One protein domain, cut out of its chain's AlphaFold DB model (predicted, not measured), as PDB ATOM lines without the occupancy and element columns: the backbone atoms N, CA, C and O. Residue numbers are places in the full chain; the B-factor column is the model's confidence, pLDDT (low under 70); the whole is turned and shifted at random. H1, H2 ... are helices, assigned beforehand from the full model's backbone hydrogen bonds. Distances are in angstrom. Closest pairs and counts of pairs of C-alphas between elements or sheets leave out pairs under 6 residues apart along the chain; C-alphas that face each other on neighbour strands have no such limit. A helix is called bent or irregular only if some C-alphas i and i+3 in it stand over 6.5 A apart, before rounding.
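This is residues 186 to 342 of the 1274 residues of the protein "Uncharacterized LOC107090452" of Cyprinodon variegatus (UniProt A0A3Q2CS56). Six helices, H1 to H6, follow one another in a staggered zigzag, each folding back beside the one before, so that the domain's longest axis runs across the helices rather than along them. H7 runs beside this zigzag and packs on H3 and H5, reached from H6 by the long link of residues 286 to 301; H8 and the four-residue H9 lie at the end beyond H6, the end opposite H1. The printed part has 157 residues, with nine named helices in the order H1 to H9 and no named strand, and its class is all helix. It is compact, with a radius of gyration of the C-alphas of 16.2 A, and the C-alphas span 51 by 38 by 23 A.

Begin at Arg 186, where H1, residues 186 to 199, leads by a tight link into H2, residues 203 to 214; they form a hairpin, closest at the C-alphas of Ala 197 and Ile 206, 5.7 A apart. Next look at H3, residues 219 to 238, the hub, which touches four helices. It forms a hairpin with H2, at a shallow tilt of 9 degrees, and their closest C-alphas are those of Leu 213 and Gly 220, 4.7 A apart. H3 also touches H1, the same way, with the C-alphas of Leu 190 and Gly 220 closest at 7.1 A. H4, residues 241 to 254, forms a hairpin with H3, closest at Cys 235 and Arg 244, whose C-alphas are 5.6 A apart; H4 and H2 only just touch, with 3 pairs of C-alphas within 8 A. H5, residues 259 to 273, runs opposite ways to H4 at a shallow tilt of 19 degrees in a further hairpin, with the C-alphas of Ala 252 and Cys 262 closest at 4.9 A. H6, residues 276 to 285, closes the series with its own hairpin to H5, where the C-alphas of Phe 270 and Ala 278 are closest at 5.0 A. After the long link comes H7, residues 302 to 314. Residues 222 to 229 of H3 touch it, and the closest C-alphas are those of Ala 229 and Ile 308, 6.4 A apart. Residues 308 to 313 of H7 touch H5, at a shallow tilt of 29 degrees, with the C-alphas of Ile 261 and Leu 309 closest at 6.0 A. H1, H2, H3, H4, H5 and H7 make a bundle, helices set together with their lines mostly aligned. H8, residues 325 to 335, only just touches H6, with 3 pairs of C-alphas within 8 A, the closest being Tyr 279 and Cys 332 at 7.0 A. H9, residues 339 to 342, touches no helix but is near H8. Every O i to N i+4 pair is within hydrogen-bond range in H1, H4, H5, H6, H7 and H8, against 5 of 8 in H2 and 15 of 16 in H3; H9 is too short for such a pair.

Find C-alpha 186 at (57.322, -28.023, 9.230); from there H1 runs 20.4 A to C-alpha 199. H2 covers 17.4 A and is neither bent nor irregular, but only just: C-alphas 205 and 208 are 6.1 A apart. Find C-alpha 219 at (54.718, -19.648, 12.699), where H3, the longest helix, sets out on its 29.1 A. H4 measures 19.9 A, H5 20.5 A, H6 14.3 A, H7 18.3 A and H8 15.4 A. H9, 4.9 A long, ends at C-alpha 342, (21.173, -1.165, 31.199).

The two C-alphas farthest apart are those of Gly 188 and Asn 339, at 53.3 A. The printed part has no cut. The link from H6 to H7 is long, with 16 residues whose C-alphas lie 14 to 22 A from the mean of the C-alphas, and that from H7 to H8 is short, with 10 residues. The mean pLDDT of the printed part is 83.8; look for values under 70 at residues 290 to 300 and 319 to 323.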
ATOM      1  N   ARG A 186      58.271 -28.901   8.529       83.69
ATOM      2  CA  ARG A 186      57.322 -28.023   9.230       83.69
ATOM      3  C   ARG A 186      56.656 -27.006   8.293       83.69
ATOM      4  O   ARG A 186      55.529 -26.614   8.564       83.69
ATOM      5  N   GLN A 187      57.321 -26.566   7.223       86.19
ATOM      6  CA  GLN A 187      56.738 -25.600   6.284       86.19
ATOM      7  C   GLN A 187      55.736 -26.263   5.329       86.19
ATOM      8  O   GLN A 187      54.656 -25.713   5.139       86.19
ATOM      9  N   GLY A 188      56.035 -27.468   4.825       87.75
ATOM     10  CA  GLY A 188      55.075 -28.262   4.046       87.75
ATOM     11  C   GLY A 188      53.824 -28.604   4.860       87.75
ATOM     12  O   GLY A 188      52.711 -28.362   4.412       87.75
ATOM     13  N   PHE A 189      54.004 -29.033   6.116       91.62
ATOM     14  CA  PHE A 189      52.886 -29.304   7.025       91.62
ATOM     15  C   PHE A 189      51.972 -28.086   7.262       91.62
ATOM     16  O   PHE A 189      50.755 -28.232   7.350       91.62
ATOM     17  N   LEU A 190      52.543 -26.880   7.372       91.12
ATOM     18  CA  LEU A 190      51.764 -25.647   7.527       91.12
ATOM     19  C   LEU A 190      50.994 -25.290   6.245       91.12
ATOM     20  O   LEU A 190      49.842 -24.869   6.342       91.12
ATOM     21  N   ALA A 191      51.591 -25.502   5.069       90.69
ATOM     22  CA  ALA A 191      50.918 -25.309   3.785       90.69
ATOM     23  C   ALA A 191      49.762 -26.306   3.583       90.69
ATOM     24  O   ALA A 191      48.667 -25.895   3.212       90.69
ATOM     25  N   GLU A 192      49.945 -27.587   3.917       92.25
ATOM     26  CA  GLU A 192      48.868 -28.583   3.801       92.25
ATOM     27  C   GLU A 192      47.772 -28.391   4.873       92.25
ATOM     28  O   GLU A 192      46.597 -28.643   4.614       92.25
ATOM     29  N   CYS A 193      48.102 -27.849   6.057       93.50
ATOM     30  CA  CYS A 193      47.086 -27.385   7.015       93.50
ATOM     31  C   CYS A 193      46.199 -26.275   6.430       93.50
ATOM     32  O   CYS A 193      44.996 -26.267   6.701       93.50
ATOM     33  N   LEU A 194      46.777 -25.341   5.662       91.12
ATOM     34  CA  LEU A 194      46.023 -24.310   4.943       91.12
ATOM     35  C   LEU A 194      45.180 -24.937   3.834       91.12
ATOM     36  O   LEU A 194      43.976 -24.716   3.817       91.12
ATOM     37  N   GLU A 195      45.785 -25.755   2.969       91.94
ATOM     38  CA  GLU A 195      45.118 -26.460   1.864       91.94
ATOM     39  C   GLU A 195      43.880 -27.232   2.355       91.94
ATOM     40  O   GLU A 195      42.761 -26.970   1.906       91.94
ATOM     41  N   LEU A 196      44.039 -28.107   3.352       93.31
ATOM     42  CA  LEU A 196      42.939 -28.920   3.872       93.31
ATOM     43  C   LEU A 196      41.862 -28.070   4.545       93.31
ATOM     44  O   LEU A 196      40.688 -28.182   4.190       93.31
ATOM     45  N   ALA A 197      42.222 -27.150   5.441       91.88
ATOM     46  CA  ALA A 197      41.240 -26.237   6.027       91.88
ATOM     47  C   ALA A 197      40.624 -25.264   4.990       91.88
ATOM     48  O   ALA A 197      39.562 -24.691   5.247       91.88
ATOM     49  N   SER A 198      41.227 -25.118   3.801       88.88
ATOM     50  CA  SER A 198      40.667 -24.381   2.662       88.88
ATOM     51  C   SER A 198      39.656 -25.179   1.819       88.88
ATOM     52  O   SER A 198      38.906 -24.580   1.048       88.88
ATOM     53  N   SER A 199      39.533 -26.493   2.039       90.44
ATOM     54  CA  SER A 199      38.400 -27.298   1.546       90.44
ATOM     55  C   SER A 199      37.169 -27.239   2.468       90.44
ATOM     56  O   SER A 199      36.061 -27.546   2.041       90.44
ATOM     57  N   ALA A 200      37.329 -26.789   3.721       92.50
ATOM     58  CA  ALA A 200      36.260 -26.789   4.718       92.50
ATOM     59  C   ALA A 200      35.068 -25.900   4.317       92.50
ATOM     60  O   ALA A 200      35.216 -24.675   4.203       92.50
ATOM     61  N   THR A 201      33.882 -26.503   4.190       91.31
ATOM     62  CA  THR A 201      32.597 -25.801   4.013       91.31
ATOM     63  C   THR A 201      32.003 -25.379   5.360       91.31
ATOM     64  O   THR A 201      31.542 -24.248   5.530       91.31
ATOM     65  N   ASN A 202      32.069 -26.256   6.364       90.56
ATOM     66  CA  ASN A 202      31.626 -25.978   7.727       90.56
ATOM     67  C   ASN A 202      32.726 -25.261   8.527       90.56
ATOM     68  O   ASN A 202      33.774 -25.835   8.821       90.56
ATOM     69  N   VAL A 203      32.470 -24.028   8.975       91.44
ATOM     70  CA  VAL A 203      33.446 -23.234   9.748       91.44
ATOM     71  C   VAL A 203      33.903 -23.941  11.030       91.44
ATOM     72  O   VAL A 203      35.037 -23.768  11.482       91.44
ATOM     73  N   ARG A 204      33.052 -24.792  11.617       90.75
ATOM     74  CA  ARG A 204      33.378 -25.517  12.853       90.75
ATOM     75  C   ARG A 204      34.466 -26.581  12.637       90.75
ATOM     76  O   ARG A 204      35.177 -26.899  13.591       90.75
ATOM     77  N   ALA A 205      34.677 -27.032  11.397       92.06
ATOM     78  CA  ALA A 205      35.749 -27.947  11.000       92.06
ATOM     79  C   ALA A 205      37.151 -27.302  10.991       92.06
ATOM     80  O   ALA A 205      38.157 -28.006  11.056       92.06
ATOM     81  N   ILE A 206      37.241 -25.965  10.990       93.06
ATOM     82  CA  ILE A 206      38.517 -25.226  10.972       93.06
ATOM     83  C   ILE A 206      39.163 -25.170  12.376       93.06
ATOM     84  O   ILE A 206      40.387 -25.184  12.515       93.06
ATOM     85  N   PHE A 207      38.367 -25.187  13.452       93.19
ATOM     86  CA  PHE A 207      38.865 -25.177  14.839       93.19
ATOM     87  C   PHE A 207      39.778 -26.366  15.221       93.19
ATOM     88  O   PHE A 207      40.745 -26.132  15.955       93.19
ATOM     89  N   PRO A 208      39.539 -27.613  14.752       94.06
ATOM     90  CA  PRO A 208      40.525 -28.694  14.766       94.06
ATOM     91  C   PRO A 208      41.941 -28.262  14.352       94.06
ATOM     92  O   PRO A 208      42.881 -28.457  15.128       94.06
ATOM     93  N   PHE A 209      42.076 -27.619  13.186       94.75
ATOM     94  CA  PHE A 209      43.354 -27.147  12.646       94.75
ATOM     95  C   PHE A 209      43.916 -25.980  13.458       94.75
ATOM     96  O   PHE A 209      45.070 -26.036  13.863       94.75
ATOM     97  N   ILE A 210      43.103 -24.966  13.786       93.38
ATOM     98  CA  ILE A 210      43.535 -23.821  14.615       93.38
ATOM     99  C   ILE A 210      44.177 -24.300  15.925       93.38
ATOM    100  O   ILE A 210      45.258 -23.842  16.292       93.38
ATOM    101  N   LYS A 211      43.552 -25.264  16.616       91.94
ATOM    102  CA  LYS A 211      44.109 -25.829  17.852       91.94
ATOM    103  C   LYS A 211      45.455 -26.525  17.603       91.94
ATOM    104  O   LYS A 211      46.426 -26.229  18.296       91.94
ATOM    105  N   LEU A 212      45.507 -27.426  16.624       92.31
ATOM    106  CA  LEU A 212      46.711 -28.162  16.227       92.31
ATOM    107  C   LEU A 212      47.879 -27.216  15.882       92.31
ATOM    108  O   LEU A 212      49.005 -27.421  16.330       92.31
ATOM    109  N   LEU A 213      47.589 -26.134  15.159       91.31
ATOM    110  CA  LEU A 213      48.546 -25.102  14.769       91.31
ATOM    111  C   LEU A 213      49.057 -24.283  15.965       91.31
ATOM    112  O   LEU A 213      50.257 -24.011  16.041       91.31
ATOM    113  N   THR A 214      48.201 -23.937  16.938       87.69
ATOM    114  CA  THR A 214      48.660 -23.231  18.153       87.69
ATOM    115  C   THR A 214      49.665 -24.026  18.981       87.69
ATOM    116  O   THR A 214      50.569 -23.433  19.569       87.69
ATOM    117  N   GLU A 215      49.570 -25.359  18.988       85.75
ATOM    118  CA  GLU A 215      50.509 -26.225  19.713       85.75
ATOM    119  C   GLU A 215      51.919 -26.249  19.065       85.75
ATOM    120  O   GLU A 215      52.872 -26.710  19.692       85.75
ATOM    121  N   LEU A 216      52.099 -25.668  17.866       82.69
ATOM    122  CA  LEU A 216      53.403 -25.501  17.201       82.69
ATOM    123  C   LEU A 216      54.128 -24.176  17.525       82.69
ATOM    124  O   LEU A 216      55.298 -24.024  17.150       82.69
ATOM    125  N   GLY A 217      53.473 -23.206  18.175       83.19
ATOM    126  CA  GLY A 217      54.026 -21.870  18.461       83.19
ATOM    127  C   GLY A 217      54.204 -20.965  17.227       83.19
ATOM    128  O   GLY A 217      53.935 -21.389  16.106       83.19
ATOM    129  N   GLY A 218      54.682 -19.728  17.435       80.88
ATOM    130  CA  GLY A 218      54.971 -18.664  16.444       80.88
ATOM    131  C   GLY A 218      54.378 -18.825  15.035       80.88
ATOM    132  O   GLY A 218      53.237 -18.447  14.796       80.88
ATOM    133  N   LYS A 219      55.133 -19.432  14.105       83.00
ATOM    134  CA  LYS A 219      54.718 -19.648  12.699       83.00
ATOM    135  C   LYS A 219      53.398 -20.423  12.518       83.00
ATOM    136  O   LYS A 219      52.788 -20.343  11.464       83.00
ATOM    137  N   GLY A 220      52.964 -21.198  13.514       88.50
ATOM    138  CA  GLY A 220      51.643 -21.836  13.531       88.50
ATOM    139  C   GLY A 220      50.522 -20.894  13.983       88.50
ATOM    140  O   GLY A 220      49.392 -21.051  13.542       88.50
ATOM    141  N   VAL A 221      50.820 -19.882  14.807       89.75
ATOM    142  CA  VAL A 221      49.856 -18.830  15.181       89.75
ATOM    143  C   VAL A 221      49.556 -17.928  13.983       89.75
ATOM    144  O   VAL A 221      48.391 -17.629  13.756       89.75
ATOM    145  N   GLU A 222      50.568 -17.577  13.180       89.31
ATOM    146  CA  GLU A 222      50.406 -16.856  11.902       89.31
ATOM    147  C   GLU A 222      49.372 -17.555  10.994       89.31
ATOM    148  O   GLU A 222      48.330 -16.985  10.671       89.31
ATOM    149  N   VAL A 223      49.578 -18.846  10.727       91.00
ATOM    150  CA  VAL A 223      48.671 -19.682   9.920       91.00
ATOM    151  C   VAL A 223      47.297 -19.892  10.580       91.00
ATOM    152  O   VAL A 223      46.264 -19.884   9.914       91.00
ATOM    153  N   ALA A 224      47.234 -20.041  11.907       93.19
ATOM    154  CA  ALA A 224      45.963 -20.159  12.630       93.19
ATOM    155  C   ALA A 224      45.121 -18.869  12.565       93.19
ATOM    156  O   ALA A 224      43.889 -18.931  12.605       93.19
ATOM    157  N   VAL A 225      45.775 -17.709  12.461       92.31
ATOM    158  CA  VAL A 225      45.137 -16.402  12.275       92.31
ATOM    159  C   VAL A 225      44.607 -16.254  10.843       92.31
ATOM    160  O   VAL A 225      43.458 -15.845  10.680       92.31
ATOM    161  N   GLU A 226      45.351 -16.684   9.821       91.62
ATOM    162  CA  GLU A 226      44.867 -16.756   8.428       91.62
ATOM    163  C   GLU A 226      43.626 -17.660   8.296       91.62
ATOM    164  O   GLU A 226      42.618 -17.271   7.700       91.62
ATOM    165  N   LEU A 227      43.623 -18.824   8.958       93.25
ATOM    166  CA  LEU A 227      42.436 -19.682   9.035       93.25
ATOM    167  C   LEU A 227      41.254 -19.017   9.753       93.25
ATOM    168  O   LEU A 227      40.102 -19.271   9.394       93.25
ATOM    169  N   CYS A 228      41.503 -18.133  10.724       93.25
ATOM    170  CA  CYS A 228      40.444 -17.324  11.326       93.25
ATOM    171  C   CYS A 228      39.900 -16.246  10.369       93.25
ATOM    172  O   CYS A 228      38.701 -15.974  10.414       93.25
ATOM    173  N   ALA A 229      40.717 -15.676   9.474       91.12
ATOM    174  CA  ALA A 229      40.234 -14.769   8.425       91.12
ATOM    175  C   ALA A 229      39.246 -15.488   7.490       91.12
ATOM    176  O   ALA A 229      38.100 -15.051   7.343       91.12
ATOM    177  N   ARG A 230      39.636 -16.653   6.951       89.38
ATOM    178  CA  ARG A 230      38.744 -17.508   6.145       89.38
ATOM    179  C   ARG A 230      37.472 -17.888   6.917       89.38
ATOM    180  O   ARG A 230      36.370 -17.818   6.377       89.38
ATOM    181  N   ALA A 231      37.606 -18.252   8.193       92.62
ATOM    182  CA  ALA A 231      36.469 -18.598   9.043       92.62
ATOM    183  C   ALA A 231      35.465 -17.437   9.206       92.62
ATOM    184  O   ALA A 231      34.259 -17.687   9.224       92.62
ATOM    185  N   LEU A 232      35.925 -16.178   9.276       91.06
ATOM    186  CA  LEU A 232      35.039 -15.005   9.267       91.06
ATOM    187  C   LEU A 232      34.299 -14.854   7.930       91.06
ATOM    188  O   LEU A 232      33.086 -14.668   7.947       91.06
ATOM    189  N   GLN A 233      34.993 -14.987   6.793       89.50
ATOM    190  CA  GLN A 233      34.382 -14.894   5.455       89.50
ATOM    191  C   GLN A 233      33.247 -15.918   5.286       89.50
ATOM    192  O   GLN A 233      32.134 -15.565   4.899       89.50
ATOM    193  N   LEU A 234      33.489 -17.174   5.674       87.50
ATOM    194  CA  LEU A 234      32.473 -18.229   5.642       87.50
ATOM    195  C   LEU A 234      31.307 -17.963   6.620       87.50
ATOM    196  O   LEU A 234      30.153 -18.200   6.265       87.50
ATOM    197  N   CYS A 235      31.565 -17.408   7.813       86.88
ATOM    198  CA  CYS A 235      30.498 -16.982   8.736       86.88
ATOM    199  C   CYS A 235      29.624 -15.851   8.168       86.88
ATOM    200  O   CYS A 235      28.466 -15.711   8.572       86.88
ATOM    201  N   ASP A 236      30.160 -15.024   7.270       82.75
ATOM    202  CA  ASP A 236      29.409 -13.955   6.613       82.75
ATOM    203  C   ASP A 236      28.489 -14.490   5.517       82.75
ATOM    204  O   ASP A 236      27.323 -14.104   5.489       82.75
ATOM    205  N   MET A 237      28.944 -15.475   4.735       79.19
ATOM    206  CA  MET A 237      28.088 -16.195   3.780       79.19
ATOM    207  C   MET A 237      26.995 -17.032   4.474       79.19
ATOM    208  O   MET A 237      25.877 -17.123   3.977       79.19
ATOM    209  N   GLN A 238      27.298 -17.629   5.634       79.81
ATOM    210  CA  GLN A 238      26.378 -18.518   6.372       79.81
ATOM    211  C   GLN A 238      25.499 -17.795   7.409       79.81
ATOM    212  O   GLN A 238      24.612 -18.403   8.006       79.81
ATOM    213  N   GLY A 239      25.761 -16.518   7.691       76.94
ATOM    214  CA  GLY A 239      25.027 -15.721   8.680       76.94
ATOM    215  C   GLY A 239      25.274 -16.063  10.161       76.94
ATOM    216  O   GLY A 239      24.907 -15.254  11.012       76.94
ATOM    217  N   ASP A 240      25.926 -17.183  10.506       83.62
ATOM    218  CA  ASP A 240      26.064 -17.678  11.891       83.62
ATOM    219  C   ASP A 240      26.780 -16.676  12.825       83.62
ATOM    220  O   ASP A 240      28.007 -16.549  12.864       83.62
ATOM    221  N   THR A 241      25.993 -15.954  13.626       84.69
ATOM    222  CA  THR A 241      26.469 -14.986  14.626       84.69
ATOM    223  C   THR A 241      27.155 -15.642  15.821       84.69
ATOM    224  O   THR A 241      28.013 -15.015  16.442       84.69
ATOM    225  N   VAL A 242      26.842 -16.901  16.136       87.62
ATOM    226  CA  VAL A 242      27.452 -17.629  17.256       87.62
ATOM    227  C   VAL A 242      28.848 -18.106  16.869       87.62
ATOM    228  O   VAL A 242      29.799 -17.884  17.622       87.62
ATOM    229  N   THR A 243      29.005 -18.692  15.677       89.56
ATOM    230  CA  THR A 243      30.334 -19.086  15.180       89.56
ATOM    231  C   THR A 243      31.186 -17.858  14.848       89.56
ATOM    232  O   THR A 243      32.356 -17.844  15.219       89.56
ATOM    233  N   ARG A 244      30.619 -16.769  14.301       89.94
ATOM    234  CA  ARG A 244      31.351 -15.496  14.114       89.94
ATOM    235  C   ARG A 244      31.903 -14.944  15.436       89.94
ATOM    236  O   ARG A 244      33.080 -14.598  15.504       89.94
ATOM    237  N   SER A 245      31.097 -14.928  16.502       90.69
ATOM    238  CA  SER A 245      31.548 -14.528  17.843       90.69
ATOM    239  C   SER A 245      32.662 -15.444  18.363       90.69
ATOM    240  O   SER A 245      33.655 -14.963  18.914       90.69
ATOM    241  N   LEU A 246      32.543 -16.760  18.146       92.69
ATOM    242  CA  LEU A 246      33.573 -17.731  18.515       92.69
ATOM    243  C   LEU A 246      34.895 -17.477  17.771       92.69
ATOM    244  O   LEU A 246      35.937 -17.465  18.420       92.69
ATOM    245  N   VAL A 247      34.864 -17.196  16.463       94.00
ATOM    246  CA  VAL A 247      36.064 -16.846  15.679       94.00
ATOM    247  C   VAL A 247      36.692 -15.541  16.185       94.00
ATOM    248  O   VAL A 247      37.891 -15.520  16.452       94.00
ATOM    249  N   CYS A 248      35.909 -14.483  16.434       93.19
ATOM    250  CA  CYS A 248      36.430 -13.240  17.025       93.19
ATOM    251  C   CYS A 248      37.088 -13.469  18.400       93.19
ATOM    252  O   CYS A 248      38.154 -12.922  18.681       93.19
ATOM    253  N   LYS A 249      36.489 -14.311  19.255       93.06
ATOM    254  CA  LYS A 249      37.067 -14.712  20.553       93.06
ATOM    255  C   LYS A 249      38.345 -15.536  20.391       93.06
ATOM    256  O   LYS A 249      39.224 -15.456  21.245       93.06
ATOM    257  N   THR A 250      38.461 -16.309  19.313       94.56
ATOM    258  CA  THR A 250      39.666 -17.070  18.981       94.56
ATOM    259  C   THR A 250      40.787 -16.165  18.473       94.56
ATOM    260  O   THR A 250      41.892 -16.287  18.985       94.56
ATOM    261  N   ILE A 251      40.521 -15.195  17.591       93.50
ATOM    262  CA  ILE A 251      41.528 -14.211  17.143       93.50
ATOM    263  C   ILE A 251      42.112 -13.444  18.343       93.50
ATOM    264  O   ILE A 251      43.330 -13.395  18.506       93.50
ATOM    265  N   ALA A 252      41.264 -12.940  19.246       91.94
ATOM    266  CA  ALA A 252      41.715 -12.262  20.467       91.94
ATOM    267  C   ALA A 252      42.494 -13.179  21.441       91.94
ATOM    268  O   ALA A 252      43.303 -12.698  22.231       91.94
ATOM    269  N   PHE A 253      42.279 -14.499  21.394       91.31
ATOM    270  CA  PHE A 253      43.065 -15.475  22.159       91.31
ATOM    271  C   PHE A 253      44.414 -15.810  21.496       91.31
ATOM    272  O   PHE A 253      45.384 -16.081  22.201       91.31
ATOM    273  N   LEU A 254      44.485 -15.783  20.160       90.31
ATOM    274  CA  LEU A 254      45.721 -15.969  19.392       90.31
ATOM    275  C   LEU A 254      46.667 -14.764  19.527       90.31
ATOM    276  O   LEU A 254      47.884 -14.939  19.501       90.31
ATOM    277  N   LEU A 255      46.112 -13.557  19.692       88.88
ATOM    278  CA  LEU A 255      46.834 -12.281  19.636       88.88
ATOM    279  C   LEU A 255      46.642 -11.419  20.908       88.88
ATOM    280  O   LEU A 255      46.293 -10.244  20.800       88.88
ATOM    281  N   PRO A 256      46.886 -11.951  22.125       85.81
ATOM    282  CA  PRO A 256      46.509 -11.301  23.389       85.81
ATOM    283  C   PRO A 256      47.303 -10.024  23.719       85.81
ATOM    284  O   PRO A 256      46.947  -9.312  24.655       85.81
ATOM    285  N   TYR A 257      48.383  -9.752  22.981       83.38
ATOM    286  CA  TYR A 257      49.206  -8.544  23.111       83.38
ATOM    287  C   TYR A 257      48.846  -7.459  22.084       83.38
ATOM    288  O   TYR A 257      49.273  -6.318  22.234       83.38
ATOM    289  N   ASP A 258      48.053  -7.783  21.057       85.56
ATOM    290  CA  ASP A 258      47.608  -6.810  20.062       85.56
ATOM    291  C   ASP A 258      46.315  -6.138  20.546       85.56
ATOM    292  O   ASP A 258      45.207  -6.659  20.379       85.56
ATOM    293  N   LEU A 259      46.465  -4.992  21.215       84.81
ATOM    294  CA  LEU A 259      45.344  -4.270  21.822       84.81
ATOM    295  C   LEU A 259      44.340  -3.748  20.783       84.81
ATOM    296  O   LEU A 259      43.146  -3.726  21.078       84.81
ATOM    297  N   GLU A 260      44.776  -3.375  19.577       85.69
ATOM    298  CA  GLU A 260      43.886  -2.940  18.487       85.69
ATOM    299  C   GLU A 260      42.988  -4.098  18.029       85.69
ATOM    300  O   GLU A 260      41.758  -3.976  18.042       85.69
ATOM    301  N   ILE A 261      43.587  -5.252  17.713       88.25
ATOM    302  CA  ILE A 261      42.849  -6.450  17.294       88.25
ATOM    303  C   ILE A 261      41.949  -6.954  18.431       88.25
ATOM    304  O   ILE A 261      40.769  -7.226  18.202       88.25
ATOM    305  N   CYS A 262      42.441  -7.005  19.674       89.19
ATOM    306  CA  CYS A 262      41.633  -7.400  20.833       89.19
ATOM    307  C   CYS A 262      40.419  -6.481  21.042       89.19
ATOM    308  O   CYS A 262      39.307  -6.972  21.271       89.19
ATOM    309  N   ARG A 263      40.594  -5.157  20.927       88.75
ATOM    310  CA  ARG A 263      39.496  -4.180  21.015       88.75
ATOM    311  C   ARG A 263      38.482  -4.386  19.889       88.75
ATOM    312  O   ARG A 263      37.298  -4.542  20.194       88.75
ATOM    313  N   ALA A 264      38.926  -4.494  18.634       89.50
ATOM    314  CA  ALA A 264      38.052  -4.738  17.482       89.50
ATOM    315  C   ALA A 264      37.254  -6.051  17.621       89.50
ATOM    316  O   ALA A 264      36.025  -6.049  17.507       89.50
ATOM    317  N   CYS A 265      37.915  -7.159  17.976       92.00
ATOM    318  CA  CYS A 265      37.257  -8.436  18.261       92.00
ATOM    319  C   CYS A 265      36.238  -8.328  19.408       92.00
ATOM    320  O   CYS A 265      35.130  -8.854  19.288       92.00
ATOM    321  N   SER A 266      36.573  -7.633  20.503       90.62
ATOM    322  CA  SER A 266      35.664  -7.472  21.649       90.62
ATOM    323  C   SER A 266      34.404  -6.668  21.304       90.62
ATOM    324  O   SER A 266      33.311  -7.013  21.759       90.62
ATOM    325  N   LEU A 267      34.530  -5.653  20.443       89.25
ATOM    326  CA  LEU A 267      33.407  -4.856  19.952       89.25
ATOM    327  C   LEU A 267      32.516  -5.641  18.986       89.25
ATOM    328  O   LEU A 267      31.296  -5.586  19.121       89.25
ATOM    329  N   LEU A 268      33.092  -6.433  18.076       89.75
ATOM    330  CA  LEU A 268      32.325  -7.343  17.216       89.75
ATOM    331  C   LEU A 268      31.512  -8.343  18.049       89.75
ATOM    332  O   LEU A 268      30.313  -8.508  17.816       89.75
ATOM    333  N   VAL A 269      32.142  -8.953  19.058       90.69
ATOM    334  CA  VAL A 269      31.484  -9.845  20.025       90.69
ATOM    335  C   VAL A 269      30.362  -9.122  20.773       90.69
ATOM    336  O   VAL A 269      29.274  -9.677  20.913       90.69
ATOM    337  N   PHE A 270      30.573  -7.879  21.218       90.00
ATOM    338  CA  PHE A 270      29.523  -7.097  21.873       90.00
ATOM    339  C   PHE A 270      28.351  -6.772  20.931       90.00
ATOM    340  O   PHE A 270      27.200  -6.958  21.321       90.00
ATOM    341  N   CYS A 271      28.602  -6.342  19.693       86.31
ATOM    342  CA  CYS A 271      27.542  -6.036  18.723       86.31
ATOM    343  C   CYS A 271      26.660  -7.259  18.402       86.31
ATOM    344  O   CYS A 271      25.452  -7.105  18.179       86.31
ATOM    345  N   GLN A 272      27.259  -8.456  18.421       86.56
ATOM    346  CA  GLN A 272      26.605  -9.746  18.178       86.56
ATOM    347  C   GLN A 272      25.864 -10.275  19.421       86.56
ATOM    348  O   GLN A 272      24.674 -10.568  19.341       86.56
ATOM    349  N   GLU A 273      26.533 -10.378  20.576       85.69
ATOM    350  CA  GLU A 273      25.978 -11.019  21.785       85.69
ATOM    351  C   GLU A 273      25.217 -10.062  22.711       85.69
ATOM    352  O   GLU A 273      24.391 -10.509  23.506       85.69
ATOM    353  N   ARG A 274      25.527  -8.759  22.651       87.56
ATOM    354  CA  ARG A 274      24.928  -7.664  23.446       87.56
ATOM    355  C   ARG A 274      24.860  -7.949  24.950       87.56
ATOM    356  O   ARG A 274      23.966  -7.481  25.652       87.56
ATOM    357  N   SER A 275      25.817  -8.736  25.438       86.56
ATOM    358  CA  SER A 275      25.869  -9.228  26.809       86.56
ATOM    359  C   SER A 275      26.666  -8.294  27.721       86.56
ATOM    360  O   SER A 275      27.622  -7.640  27.300       86.56
ATOM    361  N   LEU A 276      26.308  -8.280  29.007       85.25
ATOM    362  CA  LEU A 276      27.013  -7.520  30.044       85.25
ATOM    363  C   LEU A 276      28.492  -7.929  30.169       85.25
ATOM    364  O   LEU A 276      29.346  -7.095  30.456       85.25
ATOM    365  N   GLU A 277      28.815  -9.198  29.914       85.81
ATOM    366  CA  GLU A 277      30.195  -9.687  29.972       85.81
ATOM    367  C   GLU A 277      31.021  -9.220  28.762       85.81
ATOM    368  O   GLU A 277      32.178  -8.827  28.920       85.81
ATOM    369  N   ALA A 278      30.419  -9.168  27.566       86.25
ATOM    370  CA  ALA A 278      31.049  -8.548  26.402       86.25
ATOM    371  C   ALA A 278      31.254  -7.040  26.626       86.25
ATOM    372  O   ALA A 278      32.358  -6.543  26.419       86.25
ATOM    373  N   TYR A 279      30.248  -6.330  27.153       87.56
ATOM    374  CA  TYR A 279      30.356  -4.909  27.511       87.56
ATOM    375  C   TYR A 279      31.514  -4.628  28.483       87.56
ATOM    376  O   TYR A 279      32.341  -3.750  28.228       87.56
ATOM    377  N   ARG A 280      31.614  -5.401  29.573       87.12
ATOM    378  CA  ARG A 280      32.716  -5.282  30.540       87.12
ATOM    379  C   ARG A 280      34.068  -5.587  29.905       87.12
ATOM    380  O   ARG A 280      35.033  -4.890  30.202       87.12
ATOM    381  N   THR A 281      34.139  -6.581  29.018       87.75
ATOM    382  CA  THR A 281      35.371  -6.926  28.288       87.75
ATOM    383  C   THR A 281      35.849  -5.751  27.431       87.75
ATOM    384  O   THR A 281      37.012  -5.366  27.541       87.75
ATOM    385  N   VAL A 282      34.953  -5.114  26.665       88.06
ATOM    386  CA  VAL A 282      35.278  -3.892  25.907       88.06
ATOM    387  C   VAL A 282      35.724  -2.772  26.857       88.06
ATOM    388  O   VAL A 282      36.783  -2.181  26.660       88.06
ATOM    389  N   CYS A 283      34.975  -2.507  27.934       85.62
ATOM    390  CA  CYS A 283      35.312  -1.443  28.886       85.62
ATOM    391  C   CYS A 283      36.656  -1.652  29.598       85.62
ATOM    392  O   CYS A 283      37.301  -0.672  29.952       85.62
ATOM    393  N   LEU A 284      37.092  -2.895  29.811       85.81
ATOM    394  CA  LEU A 284      38.425  -3.191  30.338       85.81
ATOM    395  C   LEU A 284      39.504  -2.913  29.284       85.81
ATOM    396  O   LEU A 284      40.433  -2.157  29.558       85.81
ATOM    397  N   LEU A 285      39.349  -3.431  28.061       84.56
ATOM    398  CA  LEU A 285      40.311  -3.237  26.965       84.56
ATOM    399  C   LEU A 285      40.482  -1.763  26.547       84.56
ATOM    400  O   LEU A 285      41.561  -1.377  26.102       84.56
ATOM    401  N   TYR A 286      39.455  -0.928  26.732       84.00
ATOM    402  CA  TYR A 286      39.509   0.526  26.512       84.00
ATOM    403  C   TYR A 286      39.935   1.349  27.750       84.00
ATOM    404  O   TYR A 286      40.030   2.570  27.653       84.00
ATOM    405  N   ARG A 287      40.215   0.714  28.902       81.94
ATOM    406  CA  ARG A 287      40.907   1.345  30.051       81.94
ATOM    407  C   ARG A 287      42.414   1.087  30.063       81.94
ATOM    408  O   ARG A 287      43.135   1.820  30.731       81.94
ATOM    409  N   HIS A 288      42.892   0.045  29.383       76.75
ATOM    410  CA  HIS A 288      44.331  -0.159  29.220       76.75
ATOM    411  C   HIS A 288      44.907   0.964  28.341       76.75
ATOM    412  O   HIS A 288      44.338   1.216  27.274       76.75
ATOM    413  N   PRO A 289      45.996   1.636  28.770       72.81
ATOM    414  CA  PRO A 289      46.636   2.673  27.974       72.81
ATOM    415  C   PRO A 289      47.233   2.075  26.703       72.81
ATOM    416  O   PRO A 289      47.632   0.908  26.670       72.81
ATOM    417  N   ASP A 290      47.296   2.899  25.666       66.19
ATOM    418  CA  ASP A 290      47.890   2.539  24.388       66.19
ATOM    419  C   ASP A 290      49.411   2.373  24.571       66.19
ATOM    420  O   ASP A 290      50.082   3.272  25.076       66.19
ATOM    421  N   GLN A 291      49.948   1.196  24.228       61.72
ATOM    422  CA  GLN A 291      51.388   0.916  24.260       61.72
ATOM    423  C   GLN A 291      51.960   1.039  22.848       61.72
ATOM    424  O   GLN A 291      51.426   0.441  21.915       61.72
ATOM    425  N   GLU A 292      53.069   1.764  22.699       52.78
ATOM    426  CA  GLU A 292      53.828   1.790  21.448       52.78
ATOM    427  C   GLU A 292      54.327   0.374  21.115       52.78
ATOM    428  O   GLU A 292      54.963  -0.294  21.936       52.78
ATOM    429  N   GLN A 293      54.014  -0.113  19.912       52.06
ATOM    430  CA  GLN A 293      54.391  -1.465  19.504       52.06
ATOM    431  C   GLN A 293      55.885  -1.522  19.168       52.06
ATOM    432  O   GLN A 293      56.300  -1.133  18.077       52.06
ATOM    433  N   HIS A 294      56.708  -2.061  20.073       45.84
ATOM    434  CA  HIS A 294      58.084  -2.419  19.724       45.84
ATOM    435  C   HIS A 294      58.077  -3.476  18.598       45.84
ATOM    436  O   HIS A 294      57.549  -4.575  18.806       45.84
ATOM    437  N   PRO A 295      58.693  -3.204  17.429       50.03
ATOM    438  CA  PRO A 295      58.514  -4.017  16.221       50.03
ATOM    439  C   PRO A 295      59.052  -5.450  16.343       50.03
ATOM    440  O   PRO A 295      58.650  -6.324  15.583       50.03
ATOM    441  N   HIS A 296      59.922  -5.719  17.319       46.81
ATOM    442  CA  HIS A 296      60.512  -7.041  17.550       46.81
ATOM    443  C   HIS A 296      59.648  -7.990  18.405       46.81
ATOM    444  O   HIS A 296      60.016  -9.151  18.559       46.81
ATOM    445  N   ASN A 297      58.509  -7.529  18.943       52.44
ATOM    446  CA  ASN A 297      57.630  -8.331  19.811       52.44
ATOM    447  C   ASN A 297      56.321  -8.799  19.144       52.44
ATOM    448  O   ASN A 297      55.545  -9.508  19.787       52.44
ATOM    449  N   ASN A 298      56.033  -8.415  17.893       60.62
ATOM    450  CA  ASN A 298      54.782  -8.806  17.238       60.62
ATOM    451  C   ASN A 298      54.898 -10.234  16.644       60.62
ATOM    452  O   ASN A 298      55.785 -10.473  15.826       60.62
ATOM    453  N   PRO A 299      54.042 -11.204  17.034       59.25
ATOM    454  CA  PRO A 299      54.121 -12.585  16.545       59.25
ATOM    455  C   PRO A 299      53.591 -12.784  15.113       59.25
ATOM    456  O   PRO A 299      53.666 -13.903  14.604       59.25
ATOM    457  N   LEU A 300      53.040 -11.742  14.476       66.44
ATOM    458  CA  LEU A 300      52.571 -11.762  13.088       66.44
ATOM    459  C   LEU A 300      53.459 -10.915  12.178       66.44
ATOM    460  O   LEU A 300      53.936  -9.850  12.571       66.44
ATOM    461  N   ARG A 301      53.552 -11.307  10.902       70.56
ATOM    462  CA  ARG A 301      53.947 -10.371   9.846       70.56
ATOM    463  C   ARG A 301      52.938  -9.229   9.721       70.56
ATOM    464  O   ARG A 301      51.724  -9.443   9.716       70.56
ATOM    465  N   THR A 302      53.471  -8.029   9.517       76.31
ATOM    466  CA  THR A 302      52.752  -6.765   9.298       76.31
ATOM    467  C   THR A 302      51.576  -6.902   8.322       76.31
ATOM    468  O   THR A 302      50.477  -6.434   8.608       76.31
ATOM    469  N   ASN A 303      51.768  -7.617   7.211       77.62
ATOM    470  CA  ASN A 303      50.758  -7.798   6.165       77.62
ATOM    471  C   ASN A 303      49.545  -8.609   6.666       77.62
ATOM    472  O   ASN A 303      48.402  -8.196   6.474       77.62
ATOM    473  N   VAL A 304      49.788  -9.729   7.362       80.06
ATOM    474  CA  VAL A 304      48.735 -10.588   7.943       80.06
ATOM    475  C   VAL A 304      47.986  -9.830   9.041       80.06
ATOM    476  O   VAL A 304      46.756  -9.854   9.090       80.06
ATOM    477  N   ARG A 305      48.723  -9.084   9.880       85.62
ATOM    478  CA  ARG A 305      48.156  -8.205  10.911       85.62
ATOM    479  C   ARG A 305      47.191  -7.176  10.312       85.62
ATOM    480  O   ARG A 305      46.059  -7.065  10.783       85.62
ATOM    481  N   PHE A 306      47.617  -6.439   9.283       85.25
ATOM    482  CA  PHE A 306      46.781  -5.418   8.646       85.25
ATOM    483  C   PHE A 306      45.542  -6.016   7.973       85.25
ATOM    484  O   PHE A 306      44.450  -5.487   8.175       85.25
ATOM    485  N   HIS A 307      45.673  -7.140   7.260       84.81
ATOM    486  CA  HIS A 307      44.535  -7.810   6.622       84.81
ATOM    487  C   HIS A 307      43.461  -8.226   7.644       84.81
ATOM    488  O   HIS A 307      42.280  -7.918   7.474       84.81
ATOM    489  N   ILE A 308      43.875  -8.839   8.762       88.56
ATOM    490  CA  ILE A 308      42.986  -9.182   9.884       88.56
ATOM    491  C   ILE A 308      42.316  -7.936  10.463       88.56
ATOM    492  O   ILE A 308      41.097  -7.917  10.641       88.56
ATOM    493  N   LEU A 309      43.091  -6.890  10.760       87.62
ATOM    494  CA  LEU A 309      42.571  -5.679  11.390       87.62
ATOM    495  C   LEU A 309      41.564  -4.954  10.482       87.62
ATOM    496  O   LEU A 309      40.499  -4.561  10.960       87.62
ATOM    497  N   GLN A 310      41.847  -4.850   9.180       87.38
ATOM    498  CA  GLN A 310      40.915  -4.321   8.181       87.38
ATOM    499  C   GLN A 310      39.618  -5.142   8.152       87.38
ATOM    500  O   GLN A 310      38.536  -4.580   8.327       87.38
ATOM    501  N   MET A 311      39.713  -6.469   8.020       87.88
ATOM    502  CA  MET A 311      38.539  -7.346   8.000       87.88
ATOM    503  C   MET A 311      37.675  -7.214   9.260       87.88
ATOM    504  O   MET A 311      36.445  -7.265   9.173       87.88
ATOM    505  N   LEU A 312      38.286  -7.038  10.434       90.06
ATOM    506  CA  LEU A 312      37.553  -6.805  11.678       90.06
ATOM    507  C   LEU A 312      36.867  -5.425  11.667       90.06
ATOM    508  O   LEU A 312      35.692  -5.343  12.029       90.06
ATOM    509  N   LYS A 313      37.547  -4.365  11.203       86.94
ATOM    510  CA  LYS A 313      36.989  -3.001  11.095       86.94
ATOM    511  C   LYS A 313      35.807  -2.912  10.124       86.94
ATOM    512  O   LYS A 313      34.775  -2.353  10.483       86.94
ATOM    513  N   GLU A 314      35.892  -3.535   8.950       85.44
ATOM    514  CA  GLU A 314      34.818  -3.568   7.935       85.44
ATOM    515  C   GLU A 314      33.482  -4.136   8.453       85.44
ATOM    516  O   GLU A 314      32.405  -3.797   7.942       85.44
ATOM    517  N   ARG A 315      33.568  -5.009   9.467       85.69
ATOM    518  CA  ARG A 315      32.450  -5.713  10.112       85.69
ATOM    519  C   ARG A 315      31.894  -4.975  11.331       85.69
ATOM    520  O   ARG A 315      30.841  -5.363  11.843       85.69
ATOM    521  N   LEU A 316      32.567  -3.929  11.816       83.50
ATOM    522  CA  LEU A 316      32.056  -3.103  12.906       83.50
ATOM    523  C   LEU A 316      30.906  -2.215  12.414       83.50
ATOM    524  O   LEU A 316      30.929  -1.655  11.322       83.50
ATOM    525  N   CYS A 317      29.888  -2.057  13.257       71.38
ATOM    526  CA  CYS A 317      28.737  -1.200  12.960       71.38
ATOM    527  C   CYS A 317      29.060   0.304  13.074       71.38
ATOM    528  O   CYS A 317      28.258   1.133  12.653       71.38
ATOM    529  N   PHE A 318      30.207   0.641  13.673       71.44
ATOM    530  CA  PHE A 318      30.682   1.991  13.973       71.44
ATOM    531  C   PHE A 318      32.212   1.990  13.973       71.44
ATOM    532  O   PHE A 318      32.814   0.959  14.268       71.44
ATOM    533  N   ASP A 319      32.828   3.140  13.721       69.50
ATOM    534  CA  ASP A 319      34.268   3.321  13.894       69.50
ATOM    535  C   ASP A 319      34.590   3.640  15.371       69.50
ATOM    536  O   ASP A 319      34.091   4.649  15.883       69.50
ATOM    537  N   PRO A 320      35.356   2.794  16.089       65.25
ATOM    538  CA  PRO A 320      35.589   2.958  17.517       65.25
ATOM    539  C   PRO A 320      36.927   3.632  17.853       65.25
ATOM    540  O   PRO A 320      37.201   3.854  19.034       65.25
ATOM    541  N   GLU A 321      37.789   3.913  16.872       60.84
ATOM    542  CA  GLU A 321      39.132   4.458  17.133       60.84
ATOM    543  C   GLU A 321      39.051   5.945  17.496       60.84
ATOM    544  O   GLU A 321      39.739   6.421  18.402       60.84
ATOM    545  N   PHE A 322      38.073   6.639  16.911       58.47
ATOM    546  CA  PHE A 322      37.707   8.017  17.239       58.47
ATOM    547  C   PHE A 322      36.810   8.143  18.486       58.47
ATOM    548  O   PHE A 322      36.391   9.247  18.836       58.47
ATOM    549  N   TRP A 323      36.476   7.042  19.174       65.75
ATOM    550  CA  TRP A 323      35.619   7.082  20.364       65.75
ATOM    551  C   TRP A 323      36.447   7.152  21.651       65.75
ATOM    552  O   TRP A 323      37.371   6.371  21.891       65.75
ATOM    553  N   ASN A 324      36.086   8.092  22.528       73.50
ATOM    554  CA  ASN A 324      36.522   8.055  23.920       73.50
ATOM    555  C   ASN A 324      35.695   7.012  24.703       73.50
ATOM    556  O   ASN A 324      34.597   6.626  24.291       73.50
ATOM    557  N   LEU A 325      36.218   6.554  25.846       79.25
ATOM    558  CA  LEU A 325      35.570   5.516  26.660       79.25
ATOM    559  C   LEU A 325      34.131   5.900  27.061       79.25
ATOM    560  O   LEU A 325      33.264   5.033  27.129       79.25
ATOM    561  N   LEU A 326      33.852   7.190  27.276       78.50
ATOM    562  CA  LEU A 326      32.524   7.690  27.636       78.50
ATOM    563  C   LEU A 326      31.506   7.528  26.491       78.50
ATOM    564  O   LEU A 326      30.413   7.003  26.707       78.50
ATOM    565  N   ALA A 327      31.867   7.915  25.265       79.06
ATOM    566  CA  ALA A 327      31.026   7.751  24.079       79.06
ATOM    567  C   ALA A 327      30.757   6.267  23.782       79.06
ATOM    568  O   ALA A 327      29.611   5.881  23.546       79.06
ATOM    569  N   LEU A 328      31.794   5.428  23.886       81.50
ATOM    570  CA  LEU A 328      31.683   3.980  23.727       81.50
ATOM    571  C   LEU A 328      30.708   3.377  24.752       81.50
ATOM    572  O   LEU A 328      29.812   2.622  24.371       81.50
ATOM    573  N   ARG A 329      30.816   3.753  26.035       83.00
ATOM    574  CA  ARG A 329      29.887   3.305  27.091       83.00
ATOM    575  C   ARG A 329      28.436   3.644  26.758       83.00
ATOM    576  O   ARG A 329      27.579   2.766  26.846       83.00
ATOM    577  N   THR A 330      28.175   4.882  26.340       81.75
ATOM    578  CA  THR A 330      26.832   5.366  25.986       81.75
ATOM    579  C   THR A 330      26.254   4.620  24.782       81.75
ATOM    580  O   THR A 330      25.119   4.150  24.844       81.75
ATOM    581  N   ARG A 331      27.033   4.408  23.714       79.06
ATOM    582  CA  ARG A 331      26.563   3.656  22.535       79.06
ATOM    583  C   ARG A 331      26.348   2.169  22.830       79.06
ATOM    584  O   ARG A 331      25.363   1.595  22.368       79.06
ATOM    585  N   CYS A 332      27.172   1.545  23.670       82.75
ATOM    586  CA  CYS A 332      26.886   0.196  24.165       82.75
ATOM    587  C   CYS A 332      25.598   0.141  25.013       82.75
ATOM    588  O   CYS A 332      24.804  -0.790  24.863       82.75
ATOM    589  N   LEU A 333      25.359   1.142  25.869       82.38
ATOM    590  CA  LEU A 333      24.121   1.279  26.645       82.38
ATOM    591  C   LEU A 333      22.880   1.398  25.755       82.38
ATOM    592  O   LEU A 333      21.858   0.789  26.069       82.38
ATOM    593  N   GLU A 334      22.955   2.129  24.641       81.94
ATOM    594  CA  GLU A 334      21.877   2.216  23.647       81.94
ATOM    595  C   GLU A 334      21.579   0.849  23.006       81.94
ATOM    596  O   GLU A 334      20.420   0.428  22.989       81.94
ATOM    597  N   LEU A 335      22.618   0.138  22.546       82.00
ATOM    598  CA  LEU A 335      22.520  -1.107  21.765       82.00
ATOM    599  C   LEU A 335      22.003  -2.328  22.543       82.00
ATOM    600  O   LEU A 335      21.435  -3.242  21.932       82.00
ATOM    601  N   MET A 336      22.190  -2.371  23.867       82.31
ATOM    602  CA  MET A 336      21.579  -3.403  24.714       82.31
ATOM    603  C   MET A 336      20.046  -3.303  24.678       82.31
ATOM    604  O   MET A 336      19.487  -2.209  24.670       82.31
ATOM    605  N   SER A 337      19.347  -4.438  24.693       74.81
ATOM    606  CA  SER A 337      17.873  -4.494  24.679       74.81
ATOM    607  C   SER A 337      17.244  -4.789  26.044       74.81
ATOM    608  O   SER A 337      16.065  -4.504  26.239       74.81
ATOM    609  N   ASP A 338      18.007  -5.341  26.990       80.75
ATOM    610  CA  ASP A 338      17.534  -5.663  28.338       80.75
ATOM    611  C   ASP A 338      17.730  -4.472  29.289       80.75
ATOM    612  O   ASP A 338      18.856  -4.049  29.568       80.75
ATOM    613  N   ASN A 339      16.624  -3.949  29.819       78.06
ATOM    614  CA  ASN A 339      16.627  -2.843  30.774       78.06
ATOM    615  C   ASN A 339      17.357  -3.196  32.080       78.06
ATOM    616  O   ASN A 339      18.029  -2.334  32.634       78.06
ATOM    617  N   VAL A 340      17.314  -4.455  32.534       76.69
ATOM    618  CA  VAL A 340      18.026  -4.890  33.752       76.69
ATOM    619  C   VAL A 340      19.542  -4.812  33.549       76.69
ATOM    620  O   VAL A 340      20.280  -4.463  34.470       76.69
ATOM    621  N   MET A 341      20.012  -5.081  32.327       78.25
ATOM    622  CA  MET A 341      21.423  -4.951  31.955       78.25
ATOM    623  C   MET A 341      21.830  -3.478  31.802       78.25
ATOM    624  O   MET A 341      22.907  -3.103  32.263       78.25
ATOM    625  N   LYS A 342      20.959  -2.626  31.232       81.75
ATOM    626  CA  LYS A 342      21.173  -1.165  31.199       81.75
ATOM    627  C   LYS A 342      21.268  -0.581  32.611       81.75
ATOM    628  O   LYS A 342      22.207   0.156  32.886       81.75
TER     629      LYS A 342